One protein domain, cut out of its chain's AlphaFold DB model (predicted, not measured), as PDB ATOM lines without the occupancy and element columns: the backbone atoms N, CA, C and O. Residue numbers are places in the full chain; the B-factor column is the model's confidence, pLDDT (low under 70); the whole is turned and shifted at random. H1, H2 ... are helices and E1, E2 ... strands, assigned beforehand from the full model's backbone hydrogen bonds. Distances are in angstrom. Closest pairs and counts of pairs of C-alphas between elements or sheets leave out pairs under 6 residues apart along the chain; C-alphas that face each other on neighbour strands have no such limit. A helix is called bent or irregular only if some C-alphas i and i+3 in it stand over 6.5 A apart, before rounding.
ATOM      1  N   THR A 161      -4.877 -54.300   6.391       89.88
ATOM      2  CA  THR A 161      -5.641 -55.233   5.558       89.88
ATOM      3  C   THR A 161      -7.039 -55.471   6.113       89.88
ATOM      4  O   THR A 161      -7.966 -55.580   5.317       89.88
ATOM      5  N   LEU A 162      -7.237 -55.493   7.435       91.56
ATOM      6  CA  LEU A 162      -8.570 -55.613   8.031       91.56
ATOM      7  C   LEU A 162      -9.428 -54.372   7.725       91.56
ATOM      8  O   LEU A 162     -10.467 -54.488   7.072       91.56
ATOM      9  N   ARG A 163      -8.928 -53.184   8.077       89.44
ATOM     10  CA  ARG A 163      -9.556 -51.875   7.843       89.44
ATOM     11  C   ARG A 163      -9.944 -51.671   6.376       89.44
ATOM     12  O   ARG A 163     -11.060 -51.249   6.074       89.44
ATOM     13  N   GLN A 164      -9.029 -51.986   5.450       87.44
ATOM     14  CA  GLN A 164      -9.255 -51.846   4.006       87.44
ATOM     15  C   GLN A 164     -10.364 -52.786   3.504       87.44
ATOM     16  O   GLN A 164     -11.098 -52.410   2.591       87.44
ATOM     17  N   ILE A 165     -10.527 -53.977   4.090       93.19
ATOM     18  CA  ILE A 165     -11.599 -54.924   3.738       93.19
ATOM     19  C   ILE A 165     -12.949 -54.476   4.318       93.19
ATOM     20  O   ILE A 165     -13.972 -54.570   3.638       93.19
ATOM     21  N   GLU A 166     -12.971 -53.948   5.538       93.94
ATOM     22  CA  GLU A 166     -14.199 -53.469   6.183       93.94
ATOM     23  C   GLU A 166     -14.812 -52.272   5.452       93.94
ATOM     24  O   GLU A 166     -16.004 -52.264   5.134       93.94
ATOM     25  N   GLU A 167     -13.972 -51.290   5.120       89.19
ATOM     26  CA  GLU A 167     -14.358 -50.058   4.432       89.19
ATOM     27  C   GLU A 167     -14.776 -50.299   2.968       89.19
ATOM     28  O   GLU A 167     -15.662 -49.606   2.449       89.19
ATOM     29  N   ARG A 168     -14.166 -51.300   2.311       90.12
ATOM     30  CA  ARG A 168     -14.396 -51.670   0.903       90.12
ATOM     31  C   ARG A 168     -15.527 -52.675   0.694       90.12
ATOM     32  O   ARG A 168     -16.257 -52.538  -0.282       90.12
ATOM     33  N   GLU A 169     -15.664 -53.680   1.559       92.25
ATOM     34  CA  GLU A 169     -16.629 -54.776   1.387       92.25
ATOM     35  C   GLU A 169     -17.637 -54.915   2.525       92.25
ATOM     36  O   GLU A 169     -18.836 -55.008   2.251       92.25
ATOM     37  N   PHE A 170     -17.200 -54.996   3.789       96.31
ATOM     38  CA  PHE A 170     -18.125 -55.424   4.848       96.31
ATOM     39  C   PHE A 170     -19.188 -54.379   5.165       96.31
ATOM     40  O   PHE A 170     -20.304 -54.770   5.494       96.31
ATOM     41  N   TYR A 171     -18.882 -53.084   5.032       97.25
ATOM     42  CA  TYR A 171     -19.863 -52.011   5.198       97.25
ATOM     43  C   TYR A 171     -21.083 -52.193   4.285       97.25
ATOM     44  O   TYR A 171     -22.226 -52.109   4.728       97.25
ATOM     45  N   ASP A 172     -20.831 -52.463   3.003       96.56
ATOM     46  CA  ASP A 172     -21.885 -52.596   1.997       96.56
ATOM     47  C   ASP A 172     -22.695 -53.872   2.244       96.56
ATOM     48  O   ASP A 172     -23.920 -53.856   2.295       96.56
ATOM     49  N   LYS A 173     -21.992 -54.973   2.532       97.00
ATOM     50  CA  LYS A 173     -22.608 -56.274   2.811       97.00
ATOM     51  C   LYS A 173     -23.438 -56.265   4.091       97.00
ATOM     52  O   LYS A 173     -24.515 -56.853   4.099       97.00
ATOM     53  N   ILE A 174     -22.996 -55.597   5.163       98.00
ATOM     54  CA  ILE A 174     -23.802 -55.507   6.389       98.00
ATOM     55  C   ILE A 174     -25.017 -54.593   6.195       98.00
ATOM     56  O   ILE A 174     -26.070 -54.901   6.748       98.00
ATOM     57  N   TRP A 175     -24.925 -53.544   5.367       98.50
ATOM     58  CA  TRP A 175     -26.092 -52.761   4.947       98.50
ATOM     59  C   TRP A 175     -27.089 -53.620   4.155       98.50
ATOM     60  O   TRP A 175     -28.259 -53.677   4.528       98.50
ATOM     61  N   GLU A 176     -26.628 -54.341   3.127       98.31
ATOM     62  CA  GLU A 176     -27.453 -55.258   2.324       98.31
ATOM     63  C   GLU A 176     -28.166 -56.299   3.199       98.31
ATOM     64  O   GLU A 176     -29.392 -56.369   3.168       98.31
ATOM     65  N   ILE A 177     -27.420 -57.045   4.029       98.50
ATOM     66  CA  ILE A 177     -27.958 -58.059   4.957       98.50
ATOM     67  C   ILE A 177     -29.013 -57.448   5.886       98.50
ATOM     68  O   ILE A 177     -30.085 -58.020   6.075       98.50
ATOM     69  N   SER A 178     -28.719 -56.281   6.469       98.62
ATOM     70  CA  SER A 178     -29.620 -55.623   7.421       98.62
ATOM     71  C   SER A 178     -30.900 -55.126   6.753       98.62
ATOM     72  O   SER A 178     -31.969 -55.208   7.349       98.62
ATOM     73  N   ASN A 179     -30.803 -54.610   5.526       98.44
ATOM     74  CA  ASN A 179     -31.946 -54.126   4.764       98.44
ATOM     75  C   ASN A 179     -32.803 -55.282   4.222       98.44
ATOM     76  O   ASN A 179     -34.025 -55.190   4.265       98.44
ATOM     77  N   GLU A 180     -32.196 -56.376   3.758       98.44
ATOM     78  CA  GLU A 180     -32.913 -57.594   3.344       98.44
ATOM     79  C   GLU A 180     -33.710 -58.157   4.540       98.44
ATOM     80  O   GLU A 180     -34.939 -58.202   4.500       98.44
ATOM     81  N   LEU A 181     -33.045 -58.407   5.677       98.56
ATOM     82  CA  LEU A 181     -33.683 -58.915   6.901       98.56
ATOM     83  C   LEU A 181     -34.688 -57.942   7.548       98.56
ATOM     84  O   LEU A 181     -35.657 -58.396   8.166       98.56
ATOM     85  N   LEU A 182     -34.509 -56.620   7.413       98.69
ATOM     86  CA  LEU A 182     -35.514 -55.633   7.832       98.69
ATOM     87  C   LEU A 182     -36.808 -55.798   7.025       98.69
ATOM     88  O   LEU A 182     -37.887 -55.793   7.617       98.69
ATOM     89  N   ASN A 183     -36.709 -55.919   5.699       98.25
ATOM     90  CA  ASN A 183     -37.880 -55.997   4.827       98.25
ATOM     91  C   ASN A 183     -38.661 -57.296   5.056       98.25
ATOM     92  O   ASN A 183     -39.869 -57.216   5.289       98.25
ATOM     93  N   GLU A 184     -37.985 -58.447   5.129       97.69
ATOM     94  CA  GLU A 184     -38.651 -59.713   5.469       97.69
ATOM     95  C   GLU A 184     -39.326 -59.621   6.845       97.69
ATOM     96  O   GLU A 184     -40.515 -59.900   6.966       97.69
ATOM     97  N   SER A 185     -38.645 -59.074   7.866       98.19
ATOM     98  CA  SER A 185     -39.238 -58.856   9.200       98.19
ATOM     99  C   SER A 185     -40.482 -57.944   9.180       98.19
ATOM    100  O   SER A 185     -41.370 -58.093  10.028       98.19
ATOM    101  N   ILE A 186     -40.576 -57.001   8.231       98.50
ATOM    102  CA  ILE A 186     -41.760 -56.150   8.021       98.50
ATOM    103  C   ILE A 186     -42.887 -56.936   7.332       98.50
ATOM    104  O   ILE A 186     -44.045 -56.787   7.736       98.50
ATOM    105  N   GLU A 187     -42.600 -57.760   6.321       97.31
ATOM    106  CA  GLU A 187     -43.602 -58.622   5.672       97.31
ATOM    107  C   GLU A 187     -44.198 -59.607   6.694       97.31
ATOM    108  O   GLU A 187     -45.416 -59.634   6.903       97.31
ATOM    109  N   ASP A 188     -43.332 -60.286   7.444       95.50
ATOM    110  CA  ASP A 188     -43.648 -61.174   8.564       95.50
ATOM    111  C   ASP A 188     -44.535 -60.498   9.619       95.50
ATOM    112  O   ASP A 188     -45.596 -61.009  10.002       95.50
ATOM    113  N   TYR A 189     -44.142 -59.293  10.057       97.44
ATOM    114  CA  TYR A 189     -44.932 -58.497  10.989       97.44
ATOM    115  C   TYR A 189     -46.318 -58.178  10.423       97.44
ATOM    116  O   TYR A 189     -47.276 -58.108  11.191       97.44
ATOM    117  N   ASN A 190     -46.487 -57.994   9.114       97.00
ATOM    118  CA  ASN A 190     -47.797 -57.737   8.514       97.00
ATOM    119  C   ASN A 190     -48.645 -59.011   8.340       97.00
ATOM    120  O   ASN A 190     -49.869 -58.938   8.487       97.00
ATOM    121  N   ILE A 191     -48.017 -60.159   8.075       95.56
ATOM    122  CA  ILE A 191     -48.678 -61.446   7.809       95.56
ATOM    123  C   ILE A 191     -49.098 -62.162   9.104       95.56
ATOM    124  O   ILE A 191     -50.224 -62.664   9.195       95.56
ATOM    125  N   TYR A 192     -48.226 -62.210  10.115       95.38
ATOM    126  CA  TYR A 192     -48.432 -63.025  11.314       95.38
ATOM    127  C   TYR A 192     -49.224 -62.333  12.441       95.38
ATOM    128  O   TYR A 192     -49.563 -61.143  12.425       95.38
ATOM    129  N   SER A 193     -49.572 -63.135  13.454       93.88
ATOM    130  CA  SER A 193     -50.336 -62.731  14.638       93.88
ATOM    131  C   SER A 193     -49.852 -63.471  15.889       93.88
ATOM    132  O   SER A 193     -49.236 -64.529  15.777       93.88
ATOM    133  N   GLY A 194     -50.131 -62.918  17.073       95.44
ATOM    134  CA  GLY A 194     -49.630 -63.463  18.340       95.44
ATOM    135  C   GLY A 194     -48.109 -63.352  18.455       95.44
ATOM    136  O   GLY A 194     -47.521 -62.392  17.963       95.44
ATOM    137  N   ASP A 195     -47.496 -64.346  19.087       96.25
ATOM    138  CA  ASP A 195     -46.067 -64.441  19.405       96.25
ATOM    139  C   ASP A 195     -45.150 -64.175  18.200       96.25
ATOM    140  O   ASP A 195     -44.223 -63.376  18.309       96.25
ATOM    141  N   LEU A 196     -45.449 -64.759  17.032       96.62
ATOM    142  CA  LEU A 196     -44.707 -64.503  15.787       96.62
ATOM    143  C   LEU A 196     -44.706 -63.013  15.427       96.62
ATOM    144  O   LEU A 196     -43.665 -62.457  15.104       96.62
ATOM    145  N   LYS A 197     -45.848 -62.328  15.563       97.44
ATOM    146  CA  LYS A 197     -45.953 -60.897  15.248       97.44
ATOM    147  C   LYS A 197     -45.098 -60.034  16.176       97.44
ATOM    148  O   LYS A 197     -44.515 -59.067  15.706       97.44
ATOM    149  N   GLU A 198     -45.030 -60.347  17.471       97.62
ATOM    150  CA  GLU A 198     -44.176 -59.600  18.409       97.62
ATOM    151  C   GLU A 198     -42.693 -59.933  18.212       97.62
ATOM    152  O   GLU A 198     -41.862 -59.030  18.265       97.62
ATOM    153  N   ALA A 199     -42.349 -61.189  17.911       97.50
ATOM    154  CA  ALA A 199     -40.986 -61.567  17.556       97.50
ATOM    155  C   ALA A 199     -40.506 -60.822  16.297       97.50
ATOM    156  O   ALA A 199     -39.489 -60.132  16.354       97.50
ATOM    157  N   SER A 200     -41.279 -60.842  15.206       98.12
ATOM    158  CA  SER A 200     -40.935 -60.101  13.990       98.12
ATOM    159  C   SER A 200     -40.952 -58.582  14.226       98.12
ATOM    160  O   SER A 200     -40.079 -57.888  13.720       98.12
ATOM    161  N   ARG A 201     -41.831 -58.040  15.093       98.56
ATOM    162  CA  ARG A 201     -41.771 -56.622  15.522       98.56
ATOM    163  C   ARG A 201     -40.432 -56.272  16.185       98.56
ATOM    164  O   ARG A 201     -39.876 -55.210  15.907       98.56
ATOM    165  N   ARG A 202     -39.906 -57.150  17.046       98.44
ATOM    166  CA  ARG A 202     -38.587 -56.975  17.680       98.44
ATOM    167  C   ARG A 202     -37.443 -57.133  16.676       98.44
ATOM    168  O   ARG A 202     -36.493 -56.362  16.755       98.44
ATOM    169  N   ASN A 203     -37.561 -58.033  15.696       98.69
ATOM    170  CA  ASN A 203     -36.604 -58.133  14.589       98.69
ATOM    171  C   ASN A 203     -36.574 -56.835  13.756       98.69
ATOM    172  O   ASN A 203     -35.495 -56.297  13.518       98.69
ATOM    173  N   VAL A 204     -37.735 -56.261  13.402       98.88
ATOM    174  CA  VAL A 204     -37.817 -54.949  12.724       98.88
ATOM    175  C   VAL A 204     -37.099 -53.864  13.534       98.88
ATOM    176  O   VAL A 204     -36.333 -53.095  12.963       98.88
ATOM    177  N   ALA A 205     -37.291 -53.814  14.857       98.81
ATOM    178  CA  ALA A 205     -36.584 -52.858  15.712       98.81
ATOM    179  C   ALA A 205     -35.059 -53.105  15.726       98.81
ATOM    180  O   ALA A 205     -34.283 -52.162  15.593       98.81
ATOM    181  N   TYR A 206     -34.627 -54.366  15.821       98.75
ATOM    182  CA  TYR A 206     -33.217 -54.772  15.825       98.75
ATOM    183  C   TYR A 206     -32.468 -54.371  14.546       98.75
ATOM    184  O   TYR A 206     -31.387 -53.786  14.635       98.75
ATOM    185  N   PHE A 207     -33.049 -54.624  13.368       98.81
ATOM    186  CA  PHE A 207     -32.447 -54.225  12.092       98.81
ATOM    187  C   PHE A 207     -32.574 -52.719  11.832       98.81
ATOM    188  O   PHE A 207     -31.639 -52.118  11.309       98.81
ATOM    189  N   ALA A 208     -33.666 -52.075  12.259       98.88
ATOM    190  CA  ALA A 208     -33.808 -50.622  12.154       98.88
ATOM    191  C   ALA A 208     -32.783 -49.860  13.016       98.88
ATOM    192  O   ALA A 208     -32.286 -48.828  12.570       98.88
ATOM    193  N   VAL A 209     -32.406 -50.358  14.202       98.88
ATOM    194  CA  VAL A 209     -31.288 -49.786  14.978       98.88
ATOM    195  C   VAL A 209     -29.976 -49.930  14.207       98.88
ATOM    196  O   VAL A 209     -29.307 -48.929  13.972       98.88
ATOM    197  N   GLY A 210     -29.629 -51.134  13.741       98.50
ATOM    198  CA  GLY A 210     -28.375 -51.354  13.009       98.50
ATOM    199  C   GLY A 210     -28.263 -50.531  11.718       98.50
ATOM    200  O   GLY A 210     -27.221 -49.930  11.469       98.50
ATOM    201  N   LEU A 211     -29.346 -50.413  10.943       98.81
ATOM    202  CA  LEU A 211     -29.407 -49.537   9.767       98.81
ATOM    203  C   LEU A 211     -29.328 -48.049  10.132       98.81
ATOM    204  O   LEU A 211     -28.655 -47.307   9.426       98.81
ATOM    205  N   SER A 212     -29.921 -47.610  11.248       98.75
ATOM    206  CA  SER A 212     -29.784 -46.221  11.729       98.75
ATOM    207  C   SER A 212     -28.347 -45.877  12.131       98.75
ATOM    208  O   SER A 212     -27.931 -44.733  11.991       98.75
ATOM    209  N   LEU A 213     -27.581 -46.860  12.619       98.44
ATOM    210  CA  LEU A 213     -26.163 -46.700  12.961       98.44
ATOM    211  C   LEU A 213     -25.252 -46.722  11.724       98.44
ATOM    212  O   LEU A 213     -24.158 -46.164  11.769       98.44
ATOM    213  N   LEU A 214     -25.697 -47.343  10.625       98.38
ATOM    214  CA  LEU A 214     -25.023 -47.282   9.328       98.38
ATOM    215  C   LEU A 214     -25.373 -45.998   8.555       98.38
ATOM    216  O   LEU A 214     -24.494 -45.418   7.927       98.38
ATOM    217  N   GLN A 215     -26.624 -45.535   8.593       98.06
ATOM    218  CA  GLN A 215     -27.122 -44.425   7.775       98.06
ATOM    219  C   GLN A 215     -26.282 -43.139   7.961       98.06
ATOM    220  O   GLN A 215     -26.234 -42.587   9.062       98.06
ATOM    221  N   PRO A 216     -25.608 -42.638   6.908       96.94
ATOM    222  CA  PRO A 216     -24.783 -41.440   6.990       96.94
ATOM    223  C   PRO A 216     -25.632 -40.166   7.052       96.94
ATOM    224  O   PRO A 216     -26.753 -40.105   6.544       96.94
ATOM    225  N   THR A 217     -25.071 -39.117   7.649       94.88
ATOM    226  CA  THR A 217     -25.745 -37.822   7.845       94.88
ATOM    227  C   THR A 217     -25.045 -36.681   7.100       94.88
ATOM    228  O   THR A 217     -23.864 -36.775   6.764       94.88
ATOM    229  N   GLU A 218     -25.742 -35.559   6.862       93.06
ATOM    230  CA  GLU A 218     -25.145 -34.378   6.202       93.06
ATOM    231  C   GLU A 218     -23.930 -33.806   6.962       93.06
ATOM    232  O   GLU A 218     -23.058 -33.193   6.347       93.06
ATOM    233  N   GLU A 219     -23.839 -34.025   8.280       92.31
ATOM    234  CA  GLU A 219     -22.707 -33.589   9.113       92.31
ATOM    235  C   GLU A 219     -21.430 -34.418   8.874       92.31
ATOM    236  O   GLU A 219     -20.332 -33.959   9.188       92.31
ATOM    237  N   GLN A 220     -21.562 -35.606   8.274       93.81
ATOM    238  CA  GLN A 220     -20.463 -36.529   7.966       93.81
ATOM    239  C   GLN A 220     -19.947 -36.404   6.520       93.81
ATOM    240  O   GLN A 220     -19.054 -37.149   6.107       93.81
ATOM    241  N   LEU A 221     -20.480 -35.446   5.754       90.94
ATOM    242  CA  LEU A 221     -19.939 -35.036   4.458       90.94
ATOM    243  C   LEU A 221     -18.668 -34.194   4.632       90.94
ATOM    244  O   LEU A 221     -18.569 -33.349   5.527       90.94
ATOM    245  N   CYS A 222     -17.732 -34.315   3.691       83.69
ATOM    246  CA  CYS A 222     -16.611 -33.380   3.622       83.69
ATOM    247  C   CYS A 222     -17.113 -31.969   3.241       83.69
ATOM    248  O   CYS A 222     -17.619 -31.745   2.141       83.69
ATOM    249  N   THR A 223     -16.967 -31.002   4.156       79.81
ATOM    250  CA  THR A 223     -17.459 -29.611   4.014       79.81
ATOM    251  C   THR A 223     -16.354 -28.542   3.987       79.81
ATOM    252  O   THR A 223     -16.629 -27.362   3.773       79.81
ATOM    253  N   ASP A 224     -15.096 -28.940   4.179       78.81
ATOM    254  CA  ASP A 224     -13.910 -28.079   4.220       78.81
ATOM    255  C   ASP A 224     -13.241 -28.048   2.833       78.81
ATOM    256  O   ASP A 224     -12.545 -28.993   2.467       78.81
ATOM    257  N   GLU A 225     -13.448 -26.975   2.053       71.69
ATOM    258  CA  GLU A 225     -12.975 -26.859   0.655       71.69
ATOM    259  C   GLU A 225     -11.489 -27.210   0.453       71.69
ATOM    260  O   GLU A 225     -11.111 -27.631  -0.641       71.69
ATOM    261  N   TRP A 226     -10.640 -27.043   1.475       70.06
ATOM    262  CA  TRP A 226      -9.233 -27.425   1.384       70.06
ATOM    263  C   TRP A 226      -9.041 -28.929   1.591       70.06
ATOM    264  O   TRP A 226      -8.431 -29.573   0.736       70.06
ATOM    265  N   LYS A 227      -9.605 -29.515   2.656       69.75
ATOM    266  CA  LYS A 227      -9.518 -30.971   2.893       69.75
ATOM    267  C   LYS A 227     -10.167 -31.772   1.769       69.75
ATOM    268  O   LYS A 227      -9.567 -32.721   1.290       69.75
ATOM    269  N   CYS A 228     -11.332 -31.346   1.285       74.75
ATOM    270  CA  CYS A 228     -12.045 -32.042   0.210       74.75
ATOM    271  C   CYS A 228     -11.368 -31.898  -1.167       74.75
ATOM    272  O   CYS A 228     -11.827 -32.494  -2.139       74.75
ATOM    273  N   SER A 229     -10.303 -31.090  -1.274       70.50
ATOM    274  CA  SER A 229      -9.466 -31.000  -2.479       70.50
ATOM    275  C   SER A 229      -8.309 -32.008  -2.497       70.50
ATOM    276  O   SER A 229      -7.727 -32.234  -3.559       70.50
ATOM    277  N   ASP A 230      -8.000 -32.629  -1.354       74.75
ATOM    278  CA  ASP A 230      -7.050 -33.734  -1.241       74.75
ATOM    279  C   ASP A 230      -7.817 -35.073  -1.206       74.75
ATOM    280  O   ASP A 230      -8.644 -35.268  -0.315       74.75
ATOM    281  N   PRO A 231      -7.581 -36.011  -2.146       66.44
ATOM    282  CA  PRO A 231      -8.341 -37.259  -2.200       66.44
ATOM    283  C   PRO A 231      -8.218 -38.151  -0.956       66.44
ATOM    284  O   PRO A 231      -9.177 -38.850  -0.644       66.44
ATOM    285  N   GLY A 232      -7.080 -38.127  -0.249       69.62
ATOM    286  CA  GLY A 232      -6.856 -38.951   0.944       69.62
ATOM    287  C   GLY A 232      -7.525 -38.373   2.192       69.62
ATOM    288  O   GLY A 232      -8.084 -39.112   3.000       69.62
ATOM    289  N   LEU A 233      -7.549 -37.041   2.319       71.69
ATOM    290  CA  LEU A 233      -8.329 -36.370   3.366       71.69
ATOM    291  C   LEU A 233      -9.837 -36.404   3.075       71.69
ATOM    292  O   LEU A 233     -10.635 -36.438   4.011       71.69
ATOM    293  N   ALA A 234     -10.238 -36.410   1.801       76.69
ATOM    294  CA  ALA A 234     -11.632 -36.545   1.391       76.69
ATOM    295  C   ALA A 234     -12.207 -37.938   1.705       76.69
ATOM    296  O   ALA A 234     -13.330 -38.014   2.195       76.69
ATOM    297  N   SER A 235     -11.440 -39.021   1.511       81.06
ATOM    298  CA  SER A 235     -11.889 -40.400   1.794       81.06
ATOM    299  C   SER A 235     -12.164 -40.711   3.274       81.06
ATOM    300  O   SER A 235     -12.698 -41.770   3.582       81.06
ATOM    301  N   ALA A 236     -11.849 -39.797   4.197       85.69
ATOM    302  CA  ALA A 236     -12.255 -39.902   5.600       85.69
ATOM    303  C   ALA A 236     -13.748 -39.571   5.839       85.69
ATOM    304  O   ALA A 236     -14.247 -39.740   6.952       85.69
ATOM    305  N   TYR A 237     -14.467 -39.098   4.820       91.06
ATOM    306  CA  TYR A 237     -15.859 -38.650   4.890       91.06
ATOM    307  C   TYR A 237     -16.726 -39.406   3.878       91.06
ATOM    308  O   TYR A 237     -16.213 -39.947   2.901       91.06
ATOM    309  N   PHE A 238     -18.043 -39.395   4.083       93.38
ATOM    310  CA  PHE A 238     -18.987 -39.856   3.063       93.38
ATOM    311  C   PHE A 238     -19.105 -38.841   1.917       93.38
ATOM    312  O   PHE A 238     -18.888 -37.636   2.109       93.38
ATOM    313  N   ASP A 239     -19.514 -39.318   0.741       90.62
ATOM    314  CA  ASP A 239     -19.964 -38.461  -0.356       90.62
ATOM    315  C   ASP A 239     -21.504 -38.396  -0.467       90.62
ATOM    316  O   ASP A 239     -22.245 -38.807   0.426       90.62
ATOM    317  N   LYS A 240     -22.019 -37.776  -1.536       90.50
ATOM    318  CA  LYS A 240     -23.471 -37.612  -1.733       90.50
ATOM    319  C   LYS A 240     -24.152 -38.831  -2.346       90.50
ATOM    320  O   LYS A 240     -25.350 -38.998  -2.151       90.50
ATOM    321  N   GLU A 241     -23.410 -39.653  -3.076       92.44
ATOM    322  CA  GLU A 241     -23.896 -40.911  -3.632       92.44
ATOM    323  C   GLU A 241     -24.029 -41.945  -2.498       92.44
ATOM    324  O   GLU A 241     -25.023 -42.667  -2.460       92.44
ATOM    325  N   ASP A 242     -23.140 -41.917  -1.492       94.00
ATOM    326  CA  ASP A 242     -23.312 -42.652  -0.226       94.00
ATOM    327  C   ASP A 242     -24.613 -42.271   0.511       94.00
ATOM    328  O   ASP A 242     -25.341 -43.152   0.967       94.00
ATOM    329  N   LEU A 243     -24.937 -40.973   0.619       94.69
ATOM    330  CA  LEU A 243     -26.172 -40.495   1.270       94.69
ATOM    331  C   LEU A 243     -27.452 -40.876   0.503       94.69
ATOM    332  O   LEU A 243     -28.503 -41.053   1.119       94.69
ATOM    333  N   GLU A 244     -27.389 -41.006  -0.825       94.00
ATOM    334  CA  GLU A 244     -28.506 -41.516  -1.633       94.00
ATOM    335  C   GLU A 244     -28.604 -43.054  -1.580       94.00
ATOM    336  O   GLU A 244     -29.708 -43.597  -1.631       94.00
ATOM    337  N   LYS A 245     -27.471 -43.759  -1.442       96.12
ATOM    338  CA  LYS A 245     -27.384 -45.227  -1.391       96.12
ATOM    339  C   LYS A 245     -27.786 -45.810  -0.034       96.12
ATOM    340  O   LYS A 245     -28.586 -46.743   0.017       96.12
ATOM    341  N   TYR A 246     -27.229 -45.290   1.057       97.44
ATOM    342  CA  TYR A 246     -27.422 -45.817   2.411       97.44
ATOM    343  C   TYR A 246     -28.575 -45.102   3.127       97.44
ATOM    344  O   TYR A 246     -28.418 -44.563   4.220       97.44
ATOM    345  N   SER A 247     -29.747 -45.070   2.489       96.56
ATOM    346  CA  SER A 247     -30.934 -44.383   3.000       96.56
ATOM    347  C   SER A 247     -32.107 -45.339   3.210       96.56
ATOM    348  O   SER A 247     -32.448 -46.125   2.328       96.56
ATOM    349  N   PHE A 248     -32.739 -45.254   4.382       97.56
ATOM    350  CA  PHE A 248     -33.974 -45.960   4.728       97.56
ATOM    351  C   PHE A 248     -34.829 -45.102   5.686       97.56
ATOM    352  O   PHE A 248     -34.387 -44.044   6.142       97.56
ATOM    353  N   GLU A 249     -36.050 -45.552   5.997       97.31
ATOM    354  CA  GLU A 249     -36.926 -44.929   7.000       97.31
ATOM    355  C   GLU A 249     -37.302 -45.939   8.100       97.31
ATOM    356  O   GLU A 249     -37.749 -47.050   7.814       97.31
ATOM    357  N   VAL A 250     -37.164 -45.545   9.373       98.31
ATOM    358  CA  VAL A 250     -37.571 -46.364  10.532       98.31
ATOM    359  C   VAL A 250     -39.105 -46.487  10.587       98.31
ATOM    360  O   VAL A 250     -39.777 -45.457  10.702       98.31
ATOM    361  N   PRO A 251     -39.691 -47.704  10.578       98.19
ATOM    362  CA  PRO A 251     -41.144 -47.869  10.589       98.19
ATOM    363  C   PRO A 251     -41.816 -47.329  11.863       98.19
ATOM    364  O   PRO A 251     -41.419 -47.660  12.983       98.19
ATOM    365  N   ASP A 252     -42.908 -46.571  11.701       98.06
ATOM    366  CA  ASP A 252     -43.650 -45.906  12.794       98.06
ATOM    367  C   ASP A 252     -44.009 -46.828  13.980       98.06
ATOM    368  O   ASP A 252     -44.111 -46.368  15.116       98.06
ATOM    369  N   PHE A 253     -44.204 -48.131  13.742       97.88
ATOM    370  CA  PHE A 253     -44.616 -49.104  14.765       97.88
ATOM    371  C   PHE A 253     -43.468 -49.672  15.627       97.88
ATOM    372  O   PHE A 253     -43.740 -50.379  16.600       97.88
ATOM    373  N   VAL A 254     -42.206 -49.361  15.304       98.44
ATOM    374  CA  VAL A 254     -41.030 -49.611  16.169       98.44
ATOM    375  C   VAL A 254     -40.326 -48.327  16.607       98.44
ATOM    376  O   VAL A 254     -39.457 -48.373  17.468       98.44
ATOM    377  N   LYS A 255     -40.703 -47.177  16.037       98.19
ATOM    378  CA  LYS A 255     -39.937 -45.930  16.112       98.19
ATOM    379  C   LYS A 255     -39.559 -45.471  17.527       98.19
ATOM    380  O   LYS A 255     -38.427 -45.049  17.704       98.19
ATOM    381  N   SER A 256     -40.442 -45.606  18.524       98.19
ATOM    382  CA  SER A 256     -40.110 -45.262  19.926       98.19
ATOM    383  C   SER A 256     -39.001 -46.156  20.485       98.19
ATOM    384  O   SER A 256     -38.027 -45.642  21.018       98.19
ATOM    385  N   ASP A 257     -39.105 -47.480  20.301       97.88
ATOM    386  CA  ASP A 257     -38.098 -48.437  20.783       97.88
ATOM    387  C   ASP A 257     -36.728 -48.158  20.127       97.88
ATOM    388  O   ASP A 257     -35.700 -48.214  20.795       97.88
ATOM    389  N   VAL A 258     -36.722 -47.809  18.833       98.69
ATOM    390  CA  VAL A 258     -35.508 -47.480  18.059       98.69
ATOM    391  C   VAL A 258     -34.905 -46.135  18.488       98.69
ATOM    392  O   VAL A 258     -33.703 -46.062  18.727       98.69
ATOM    393  N   GLU A 259     -35.712 -45.077  18.630       98.44
ATOM    394  CA  GLU A 259     -35.247 -43.761  19.102       98.44
ATOM    395  C   GLU A 259     -34.718 -43.824  20.549       98.44
ATOM    396  O   GLU A 259     -33.725 -43.169  20.867       98.44
ATOM    397  N   GLU A 260     -35.327 -44.640  21.417       98.31
ATOM    398  CA  GLU A 260     -34.865 -44.867  22.793       98.31
ATOM    399  C   GLU A 260     -33.554 -45.675  22.848       98.31
ATOM    400  O   GLU A 260     -32.655 -45.313  23.608       98.31
ATOM    401  N   GLU A 261     -33.400 -46.717  22.023       98.62
ATOM    402  CA  GLU A 261     -32.171 -47.525  21.945       98.62
ATOM    403  C   GLU A 261     -30.985 -46.704  21.403       98.62
ATOM    404  O   GLU A 261     -29.913 -46.667  22.012       98.62
ATOM    405  N   LEU A 262     -31.188 -45.958  20.310       98.50
ATOM    406  CA  LEU A 262     -30.170 -45.063  19.745       98.50
ATOM    407  C   LEU A 262     -29.758 -43.968  20.742       98.50
ATOM    408  O   LEU A 262     -28.577 -43.637  20.849       98.50
ATOM    409  N   ALA A 263     -30.704 -43.449  21.531       98.12
ATOM    410  CA  ALA A 263     -30.412 -42.472  22.576       98.12
ATOM    411  C   ALA A 263     -29.600 -43.043  23.754       98.12
ATOM    412  O   ALA A 263     -28.995 -42.257  24.483       98.12
ATOM    413  N   LEU A 264     -29.558 -44.365  23.959       98.12
ATOM    414  CA  LEU A 264     -28.624 -45.013  24.892       98.12
ATOM    415  C   LEU A 264     -27.246 -45.207  24.245       98.12
ATOM    416  O   LEU A 264     -26.228 -44.900  24.870       98.12
ATOM    417  N   ILE A 265     -27.219 -45.636  22.977       97.50
ATOM    418  CA  ILE A 265     -25.990 -45.840  22.198       97.50
ATOM    419  C   ILE A 265     -25.175 -44.546  22.089       97.50
ATOM    420  O   ILE A 265     -24.011 -44.562  22.473       97.50
ATOM    421  N   GLU A 266     -25.763 -43.417  21.682       94.56
ATOM    422  CA  GLU A 266     -25.036 -42.138  21.520       94.56
ATOM    423  C   GLU A 266     -24.593 -41.480  22.840       94.56
ATOM    424  O   GLU A 266     -23.774 -40.560  22.847       94.56
ATOM    425  N   LYS A 267     -25.134 -41.924  23.977       94.75
ATOM    426  CA  LYS A 267     -24.754 -41.409  25.300       94.75
ATOM    427  C   LYS A 267     -23.538 -42.097  25.899       94.75
ATOM    428  O   LYS A 267     -22.843 -41.491  26.710       94.75
ATOM    429  N   HIS A 268     -23.336 -43.372  25.574       91.94
ATOM    430  CA  HIS A 268     -22.268 -44.204  26.127       91.94
ATOM    431  C   HIS A 268     -22.252 -44.326  27.673       91.94
ATOM    432  O   HIS A 268     -21.217 -44.653  28.255       91.94
ATOM    433  N   GLU A 269     -23.387 -44.107  28.358       89.25
ATOM    434  CA  GLU A 269     -23.521 -44.016  29.834       89.25
ATOM    435  C   GLU A 269     -23.382 -45.370  30.594       89.25
ATOM    436  O   GLU A 269     -23.951 -45.563  31.669       89.25
ATOM    437  N   GLY A 270     -22.578 -46.310  30.087       85.62
ATOM    438  CA  GLY A 270     -22.317 -47.604  30.726       85.62
ATOM    439  C   GLY A 270     -23.531 -48.537  30.703       85.62
ATOM    440  O   GLY A 270     -24.222 -48.629  29.693       85.62
ATOM    441  N   PHE A 271     -23.786 -49.246  31.807       85.94
ATOM    442  CA  PHE A 271     -24.867 -50.233  31.890       85.94
ATOM    443  C   PHE A 271     -26.263 -49.604  32.033       85.94
ATOM    444  O   PHE A 271     -26.577 -49.017  33.069       85.94
ATOM    445  N   SER A 272     -27.129 -49.822  31.038       95.25
ATOM    446  CA  SER A 272     -28.563 -49.480  31.063       95.25
ATOM    447  C   SER A 272     -29.410 -50.628  30.502       95.25
ATOM    448  O   SER A 272     -28.894 -51.468  29.774       95.25
ATOM    449  N   GLU A 273     -30.701 -50.691  30.842       96.62
ATOM    450  CA  GLU A 273     -31.645 -51.668  30.273       96.62
ATOM    451  C   GLU A 273     -32.022 -51.291  28.829       96.62
ATOM    452  O   GLU A 273     -32.419 -50.151  28.580       96.62
ATOM    453  N   SER A 274     -31.924 -52.246  27.897       97.38
ATOM    454  CA  SER A 274     -32.322 -52.062  26.493       97.38
ATOM    455  C   SER A 274     -33.854 -52.073  26.333       97.38
ATOM    456  O   SER A 274     -34.504 -53.038  26.765       97.38
ATOM    457  N   PRO A 275     -34.460 -51.068  25.661       96.94
ATOM    458  CA  PRO A 275     -35.888 -51.067  25.343       96.94
ATOM    459  C   PRO A 275     -36.303 -52.208  24.398       96.94
ATOM    460  O   PRO A 275     -37.459 -52.622  24.433       96.94
ATOM    461  N   ILE A 276     -35.396 -52.766  23.590       97.06
ATOM    462  CA  ILE A 276     -35.715 -53.886  22.687       97.06
ATOM    463  C   ILE A 276     -35.516 -55.246  23.386       97.06
ATOM    464  O   ILE A 276     -36.378 -56.127  23.300       97.06
ATOM    465  N   PHE A 277     -34.403 -55.423  24.107       96.69
ATOM    466  CA  PHE A 277     -33.954 -56.730  24.610       96.69
ATOM    467  C   PHE A 277     -34.268 -57.024  26.086       96.69
ATOM    468  O   PHE A 277     -34.214 -58.192  26.478       96.69
ATOM    469  N   ARG A 278     -34.658 -56.019  26.888       95.81
ATOM    470  CA  ARG A 278     -35.107 -56.174  28.294       95.81
ATOM    471  C   ARG A 278     -34.068 -56.781  29.255       95.81
ATOM    472  O   ARG A 278     -34.424 -57.373  30.269       95.81
ATOM    473  N   TYR A 279     -32.784 -56.599  28.950       94.38
ATOM    474  CA  TYR A 279     -31.655 -56.820  29.861       94.38
ATOM    475  C   TYR A 279     -30.693 -55.624  29.818       94.38
ATOM    476  O   TYR A 279     -30.812 -54.758  28.948       94.38
ATOM    477  N   LYS A 280     -29.741 -55.558  30.760       92.31
ATOM    478  CA  LYS A 280     -28.712 -54.506  30.794       92.31
ATOM    479  C   LYS A 280     -27.620 -54.728  29.732       92.31
ATOM    480  O   LYS A 280     -27.084 -55.830  29.646       92.31
ATOM    481  N   GLU A 281     -27.217 -53.683  29.018       94.19
ATOM    482  CA  GLU A 281     -26.077 -53.686  28.084       94.19
ATOM    483  C   GLU A 281     -25.099 -52.536  28.402       94.19
ATOM    484  O   GLU A 281     -25.521 -51.499  28.912       94.19
ATOM    485  N   ASP A 282     -23.795 -52.722  28.144       89.75
ATOM    486  CA  ASP A 282     -22.745 -51.715  28.368       89.75
ATOM    487  C   ASP A 282     -22.612 -50.775  27.162       89.75
ATOM    488  O   ASP A 282     -21.772 -50.960  26.273       89.75
ATOM    489  N   TYR A 283     -23.396 -49.700  27.163       94.75
ATOM    490  CA  TYR A 283     -23.364 -48.691  26.107       94.75
ATOM    491  C   TYR A 283     -22.009 -47.959  26.004       94.75
ATOM    492  O   TYR A 283     -21.720 -47.367  24.961       94.75
ATOM    493  N   SER A 284     -21.117 -48.061  27.009       89.00
ATOM    494  CA  SER A 284     -19.742 -47.534  26.897       89.00
ATOM    495  C   SER A 284     -18.906 -48.264  25.838       89.00
ATOM    496  O   SER A 284     -17.954 -47.695  25.302       89.00
ATOM    497  N   GLN A 285     -19.285 -49.491  25.453       88.62
ATOM    498  CA  GLN A 285     -18.598 -50.220  24.387       88.62
ATOM    499  C   GLN A 285     -18.779 -49.574  23.007       88.62
ATOM    500  O   GLN A 285     -17.893 -49.746  22.170       88.62
ATOM    501  N   TYR A 286     -19.853 -48.808  22.783       94.00
ATOM    502  CA  TYR A 286     -20.238 -48.261  21.474       94.00
ATOM    503  C   TYR A 286     -19.485 -46.980  21.072       94.00
ATOM    504  O   TYR A 286     -19.665 -46.506  19.953       94.00
ATOM    505  N   VAL A 287     -18.625 -46.431  21.940       92.56
ATOM    506  CA  VAL A 287     -17.705 -45.334  21.582       92.56
ATOM    507  C   VAL A 287     -16.770 -45.818  20.467       92.56
ATOM    508  O   VAL A 287     -16.026 -46.766  20.733       92.56
ATOM    509  N   PRO A 288     -16.728 -45.200  19.270       90.81
ATOM    510  CA  PRO A 288     -15.738 -45.547  18.257       90.81
ATOM    511  C   PRO A 288     -14.323 -45.223  18.745       90.81
ATOM    512  O   PRO A 288     -14.028 -44.111  19.184       90.81
ATOM    513  N   ARG A 289     -13.459 -46.227  18.664       84.62
ATOM    514  CA  ARG A 289     -12.030 -46.233  19.018       84.62
ATOM    515  C   ARG A 289     -11.317 -47.082  17.972       84.62
ATOM    516  O   ARG A 289     -11.974 -47.802  17.221       84.62
ATOM    517  N   GLY A 290      -9.996 -47.014  17.898       76.88
ATOM    518  CA  GLY A 290      -9.278 -47.754  16.869       76.88
ATOM    519  C   GLY A 290      -9.395 -47.166  15.483       76.88
ATOM    520  O   GLY A 290      -9.708 -45.987  15.306       76.88
ATOM    521  N   HIS A 291      -9.089 -47.984  14.473       79.75
ATOM    522  CA  HIS A 291      -9.009 -47.496  13.101       79.75
ATOM    523  C   HIS A 291     -10.373 -47.021  12.589       79.75
ATOM    524  O   HIS A 291     -10.449 -46.200  11.679       79.75
ATOM    525  N   TYR A 292     -11.442 -47.402  13.290       87.12
ATOM    526  CA  TYR A 292     -12.771 -46.837  13.142       87.12
ATOM    527  C   TYR A 292     -12.905 -45.355  13.500       87.12
ATOM    528  O   TYR A 292     -13.929 -44.760  13.201       87.12
ATOM    529  N   THR A 293     -11.891 -44.712  14.080       84.62
ATOM    530  CA  THR A 293     -11.844 -43.248  14.233       84.62
ATOM    531  C   THR A 293     -11.404 -42.519  12.959       84.62
ATOM    532  O   THR A 293     -11.569 -41.298  12.887       84.62
ATOM    533  N   ARG A 294     -10.825 -43.228  11.974       81.31
ATOM    534  CA  ARG A 294     -10.144 -42.621  10.815       81.31
ATOM    535  C   ARG A 294     -11.089 -42.132   9.719       81.31
ATOM    536  O   ARG A 294     -10.765 -41.134   9.085       81.31
ATOM    537  N   SER A 295     -12.248 -42.769   9.538       89.06
ATOM    538  CA  SER A 295     -13.296 -42.309   8.618       89.06
ATOM    539  C   SER A 295     -14.681 -42.343   9.263       89.06
ATOM    540  O   SER A 295     -14.950 -43.157  10.145       89.06
ATOM    541  N   GLU A 296     -15.586 -41.470   8.817       93.88
ATOM    542  CA  GLU A 296     -16.996 -41.486   9.237       93.88
ATOM    543  C   GLU A 296     -17.687 -42.812   8.886       93.88
ATOM    544  O   GLU A 296     -18.477 -43.338   9.673       93.88
ATOM    545  N   LYS A 297     -17.308 -43.412   7.752       95.12
ATOM    546  CA  LYS A 297     -17.791 -44.723   7.313       95.12
ATOM    547  C   LYS A 297     -17.439 -45.821   8.310       95.12
ATOM    548  O   LYS A 297     -18.306 -46.600   8.705       95.12
ATOM    549  N   LEU A 298     -16.197 -45.844   8.788       93.25
ATOM    550  CA  LEU A 298     -15.781 -46.815   9.791       93.25
ATOM    551  C   LEU A 298     -16.376 -46.523  11.189       93.25
ATOM    552  O   LEU A 298     -16.641 -47.472  11.921       93.25
ATOM    553  N   LYS A 299     -16.698 -45.268  11.552       94.62
ATOM    554  CA  LYS A 299     -17.441 -44.957  12.801       94.62
ATOM    555  C   LYS A 299     -18.859 -45.529  12.792       94.62
ATOM    556  O   LYS A 299     -19.280 -46.132  13.781       94.62
ATOM    557  N   ASN A 300     -19.577 -45.349  11.684       97.69
ATOM    558  CA  ASN A 300     -20.919 -45.902  11.485       97.69
ATOM    559  C   ASN A 300     -20.873 -47.441  11.500       97.69
ATOM    560  O   ASN A 300     -21.619 -48.087  12.239       97.69
ATOM    561  N   TYR A 301     -19.903 -48.026  10.783       96.88
ATOM    562  CA  TYR A 301     -19.629 -49.465  10.818       96.88
ATOM    563  C   TYR A 301     -19.400 -49.983  12.242       96.88
ATOM    564  O   TYR A 301     -20.025 -50.961  12.646       96.88
ATOM    565  N   PHE A 302     -18.555 -49.296  13.021       95.50
ATOM    566  CA  PHE A 302     -18.211 -49.703  14.380       95.50
ATOM    567  C   PHE A 302     -19.451 -49.846  15.260       95.50
ATOM    568  O   PHE A 302     -19.656 -50.883  15.888       95.50
ATOM    569  N   LYS A 303     -20.312 -48.822  15.282       97.50
ATOM    570  CA  LYS A 303     -21.525 -48.833  16.109       97.50
ATOM    571  C   LYS A 303     -22.484 -49.951  15.689       97.50
ATOM    572  O   LYS A 303     -22.970 -50.687  16.547       97.50
ATOM    573  N   ALA A 304     -22.719 -50.107  14.386       97.88
ATOM    574  CA  ALA A 304     -23.628 -51.117  13.846       97.88
ATOM    575  C   ALA A 304     -23.123 -52.555  14.054       97.88
ATOM    576  O   ALA A 304     -23.892 -53.444  14.419       97.88
ATOM    577  N   PHE A 305     -21.825 -52.804  13.879       95.75
ATOM    578  CA  PHE A 305     -21.265 -54.135  14.092       95.75
ATOM    579  C   PHE A 305     -21.166 -54.484  15.580       95.75
ATOM    580  O   PHE A 305     -21.439 -55.620  15.963       95.75
ATOM    581  N   MET A 306     -20.865 -53.506  16.444       94.81
ATOM    582  CA  MET A 306     -20.939 -53.691  17.895       94.81
ATOM    583  C   MET A 306     -22.370 -54.018  18.340       94.81
ATOM    584  O   MET A 306     -22.540 -54.925  19.145       94.81
ATOM    585  N   TRP A 307     -23.399 -53.390  17.763       97.62
ATOM    586  CA  TRP A 307     -24.801 -53.785  17.975       97.62
ATOM    587  C   TRP A 307     -25.049 -55.255  17.581       97.62
ATOM    588  O   TRP A 307     -25.504 -56.055  18.403       97.62
ATOM    589  N   TYR A 308     -24.663 -55.656  16.365       97.38
ATOM    590  CA  TYR A 308     -24.864 -57.025  15.867       97.38
ATOM    591  C   TYR A 308     -23.999 -58.105  16.543       97.38
ATOM    592  O   TYR A 308     -24.363 -59.285  16.509       97.38
ATOM    593  N   GLY A 309     -22.889 -57.721  17.179       93.06
ATOM    594  CA  GLY A 309     -22.040 -58.609  17.973       93.06
ATOM    595  C   GLY A 309     -22.367 -58.645  19.468       93.06
ATOM    596  O   GLY A 309     -22.103 -59.658  20.119       93.06
ATOM    597  N   ARG A 310     -22.958 -57.589  20.041       92.31
ATOM    598  CA  ARG A 310     -23.206 -57.486  21.493       92.31
ATOM    599  C   ARG A 310     -24.633 -57.806  21.923       92.31
ATOM    600  O   ARG A 310     -24.797 -58.340  23.022       92.31
ATOM    601  N   MET A 311     -25.628 -57.598  21.065       96.06
ATOM    602  CA  MET A 311     -27.004 -57.989  21.379       96.06
ATOM    603  C   MET A 311     -27.229 -59.481  21.112       96.06
ATOM    604  O   MET A 311     -27.156 -59.951  19.977       96.06
ATOM    605  N   SER A 312     -27.506 -60.219  22.188       95.50
ATOM    606  CA  SER A 312     -27.855 -61.642  22.190       95.50
ATOM    607  C   SER A 312     -29.368 -61.847  22.316       95.50
ATOM    608  O   SER A 312     -30.022 -61.237  23.167       95.50
TER     609      SER A 312
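What this domain is: This is residues 161 to 312 of the 791 residues of the protein "DUF3160 domain-containing protein" of Methanophagales archaeon (UniProt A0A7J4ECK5). A long helical hairpin, H1b and H2, has H8 packed on the last part of H2 and H5 set steeply on H2 as well; a small strand hairpin, E1 and E2, lies by the end of H5. The hairpin's tip at Gly 194 makes one end of the long axis, and the loop that leads from H2 to H3 makes the other, at Trp 226. The 152 printed residues hold eight named helices and two named strands, in the order H1 H2 H3 H4 H5 E1 E2 H6 H7 H8, with E1 and E2 antiparallel; the class is mostly helix. The whole is compact, with a radius of gyration of the C-alphas of 16.4 A, yet elongated in outline, spanning 56 by 32 by 28 A.

Where its parts are: Find C-alpha 271 at (-24.867, -50.233, 31.890), where E1, residues 271 to 273, begins; E2 is residues 280 to 282. H6 follows at residues 283 to 286, H7 at 290 to 293, and H8 at 296 to 310, 21.1 A long, ending at C-alpha 310 (-23.206, -57.486, 21.493). Go back to C-alpha 161 at (-5.641, -55.233, 5.558): H1, residues 161 to 191, was assigned as one helix by its hydrogen bonds but is bent, with C-alphas 168 and 171 7.0 A apart. Its arms are H1a, residues 161 to 168, and H1b, residues 171 to 191, 30.4 A long. H2 is residues 195 to 214, 29.0 A; H3 231 to 234; H4 240 to 245; H5 255 to 265, 15.2 A.

How they stand to each other: In the hairpin E1 and E2, look for N 272 and O 281, 3.1 A apart, and N 281 and O 272, 2.9 A. H6 touches H5, closest at the C-alphas of Ile 265 and Tyr 283, 5.5 A. H5 touches residues 205 to 209 of H2 at a steep tilt of 49 degrees, closest at C-alphas 209 and 258, 5.7 A. H1b and H2, a helical hairpin, touch at a shallow tilt of 27 degrees, opposite ways, closest at C-alphas 189 and 197, 5.0 A. H8 touches residues 209 to 214 of H2 at a shallow tilt of 29 degrees, closest at C-alphas 210 and 304, 4.8 A. H8 only just touches H1a, with 3 pairs of C-alphas within 8 A, closest at C-alphas 167 and 298, 6.4 A; H8 and H7 touch only at the corner. H3 and H4 touch no helix. Every O i to N i+4 pair is within hydrogen-bond range in H1a, H1b, H2, H4, H5 and H8; H3, H6 and H7 are too short for one.

The domain as a whole: The C-alphas of Gly 194 and Trp 226, the two farthest apart, are 56.7 A apart. The printed part has no cut. The link from H2 to H3, residues 215 to 230, is long. Mean pLDDT of the printed part is 93.1; residues 227, 231 and 232 are under 70.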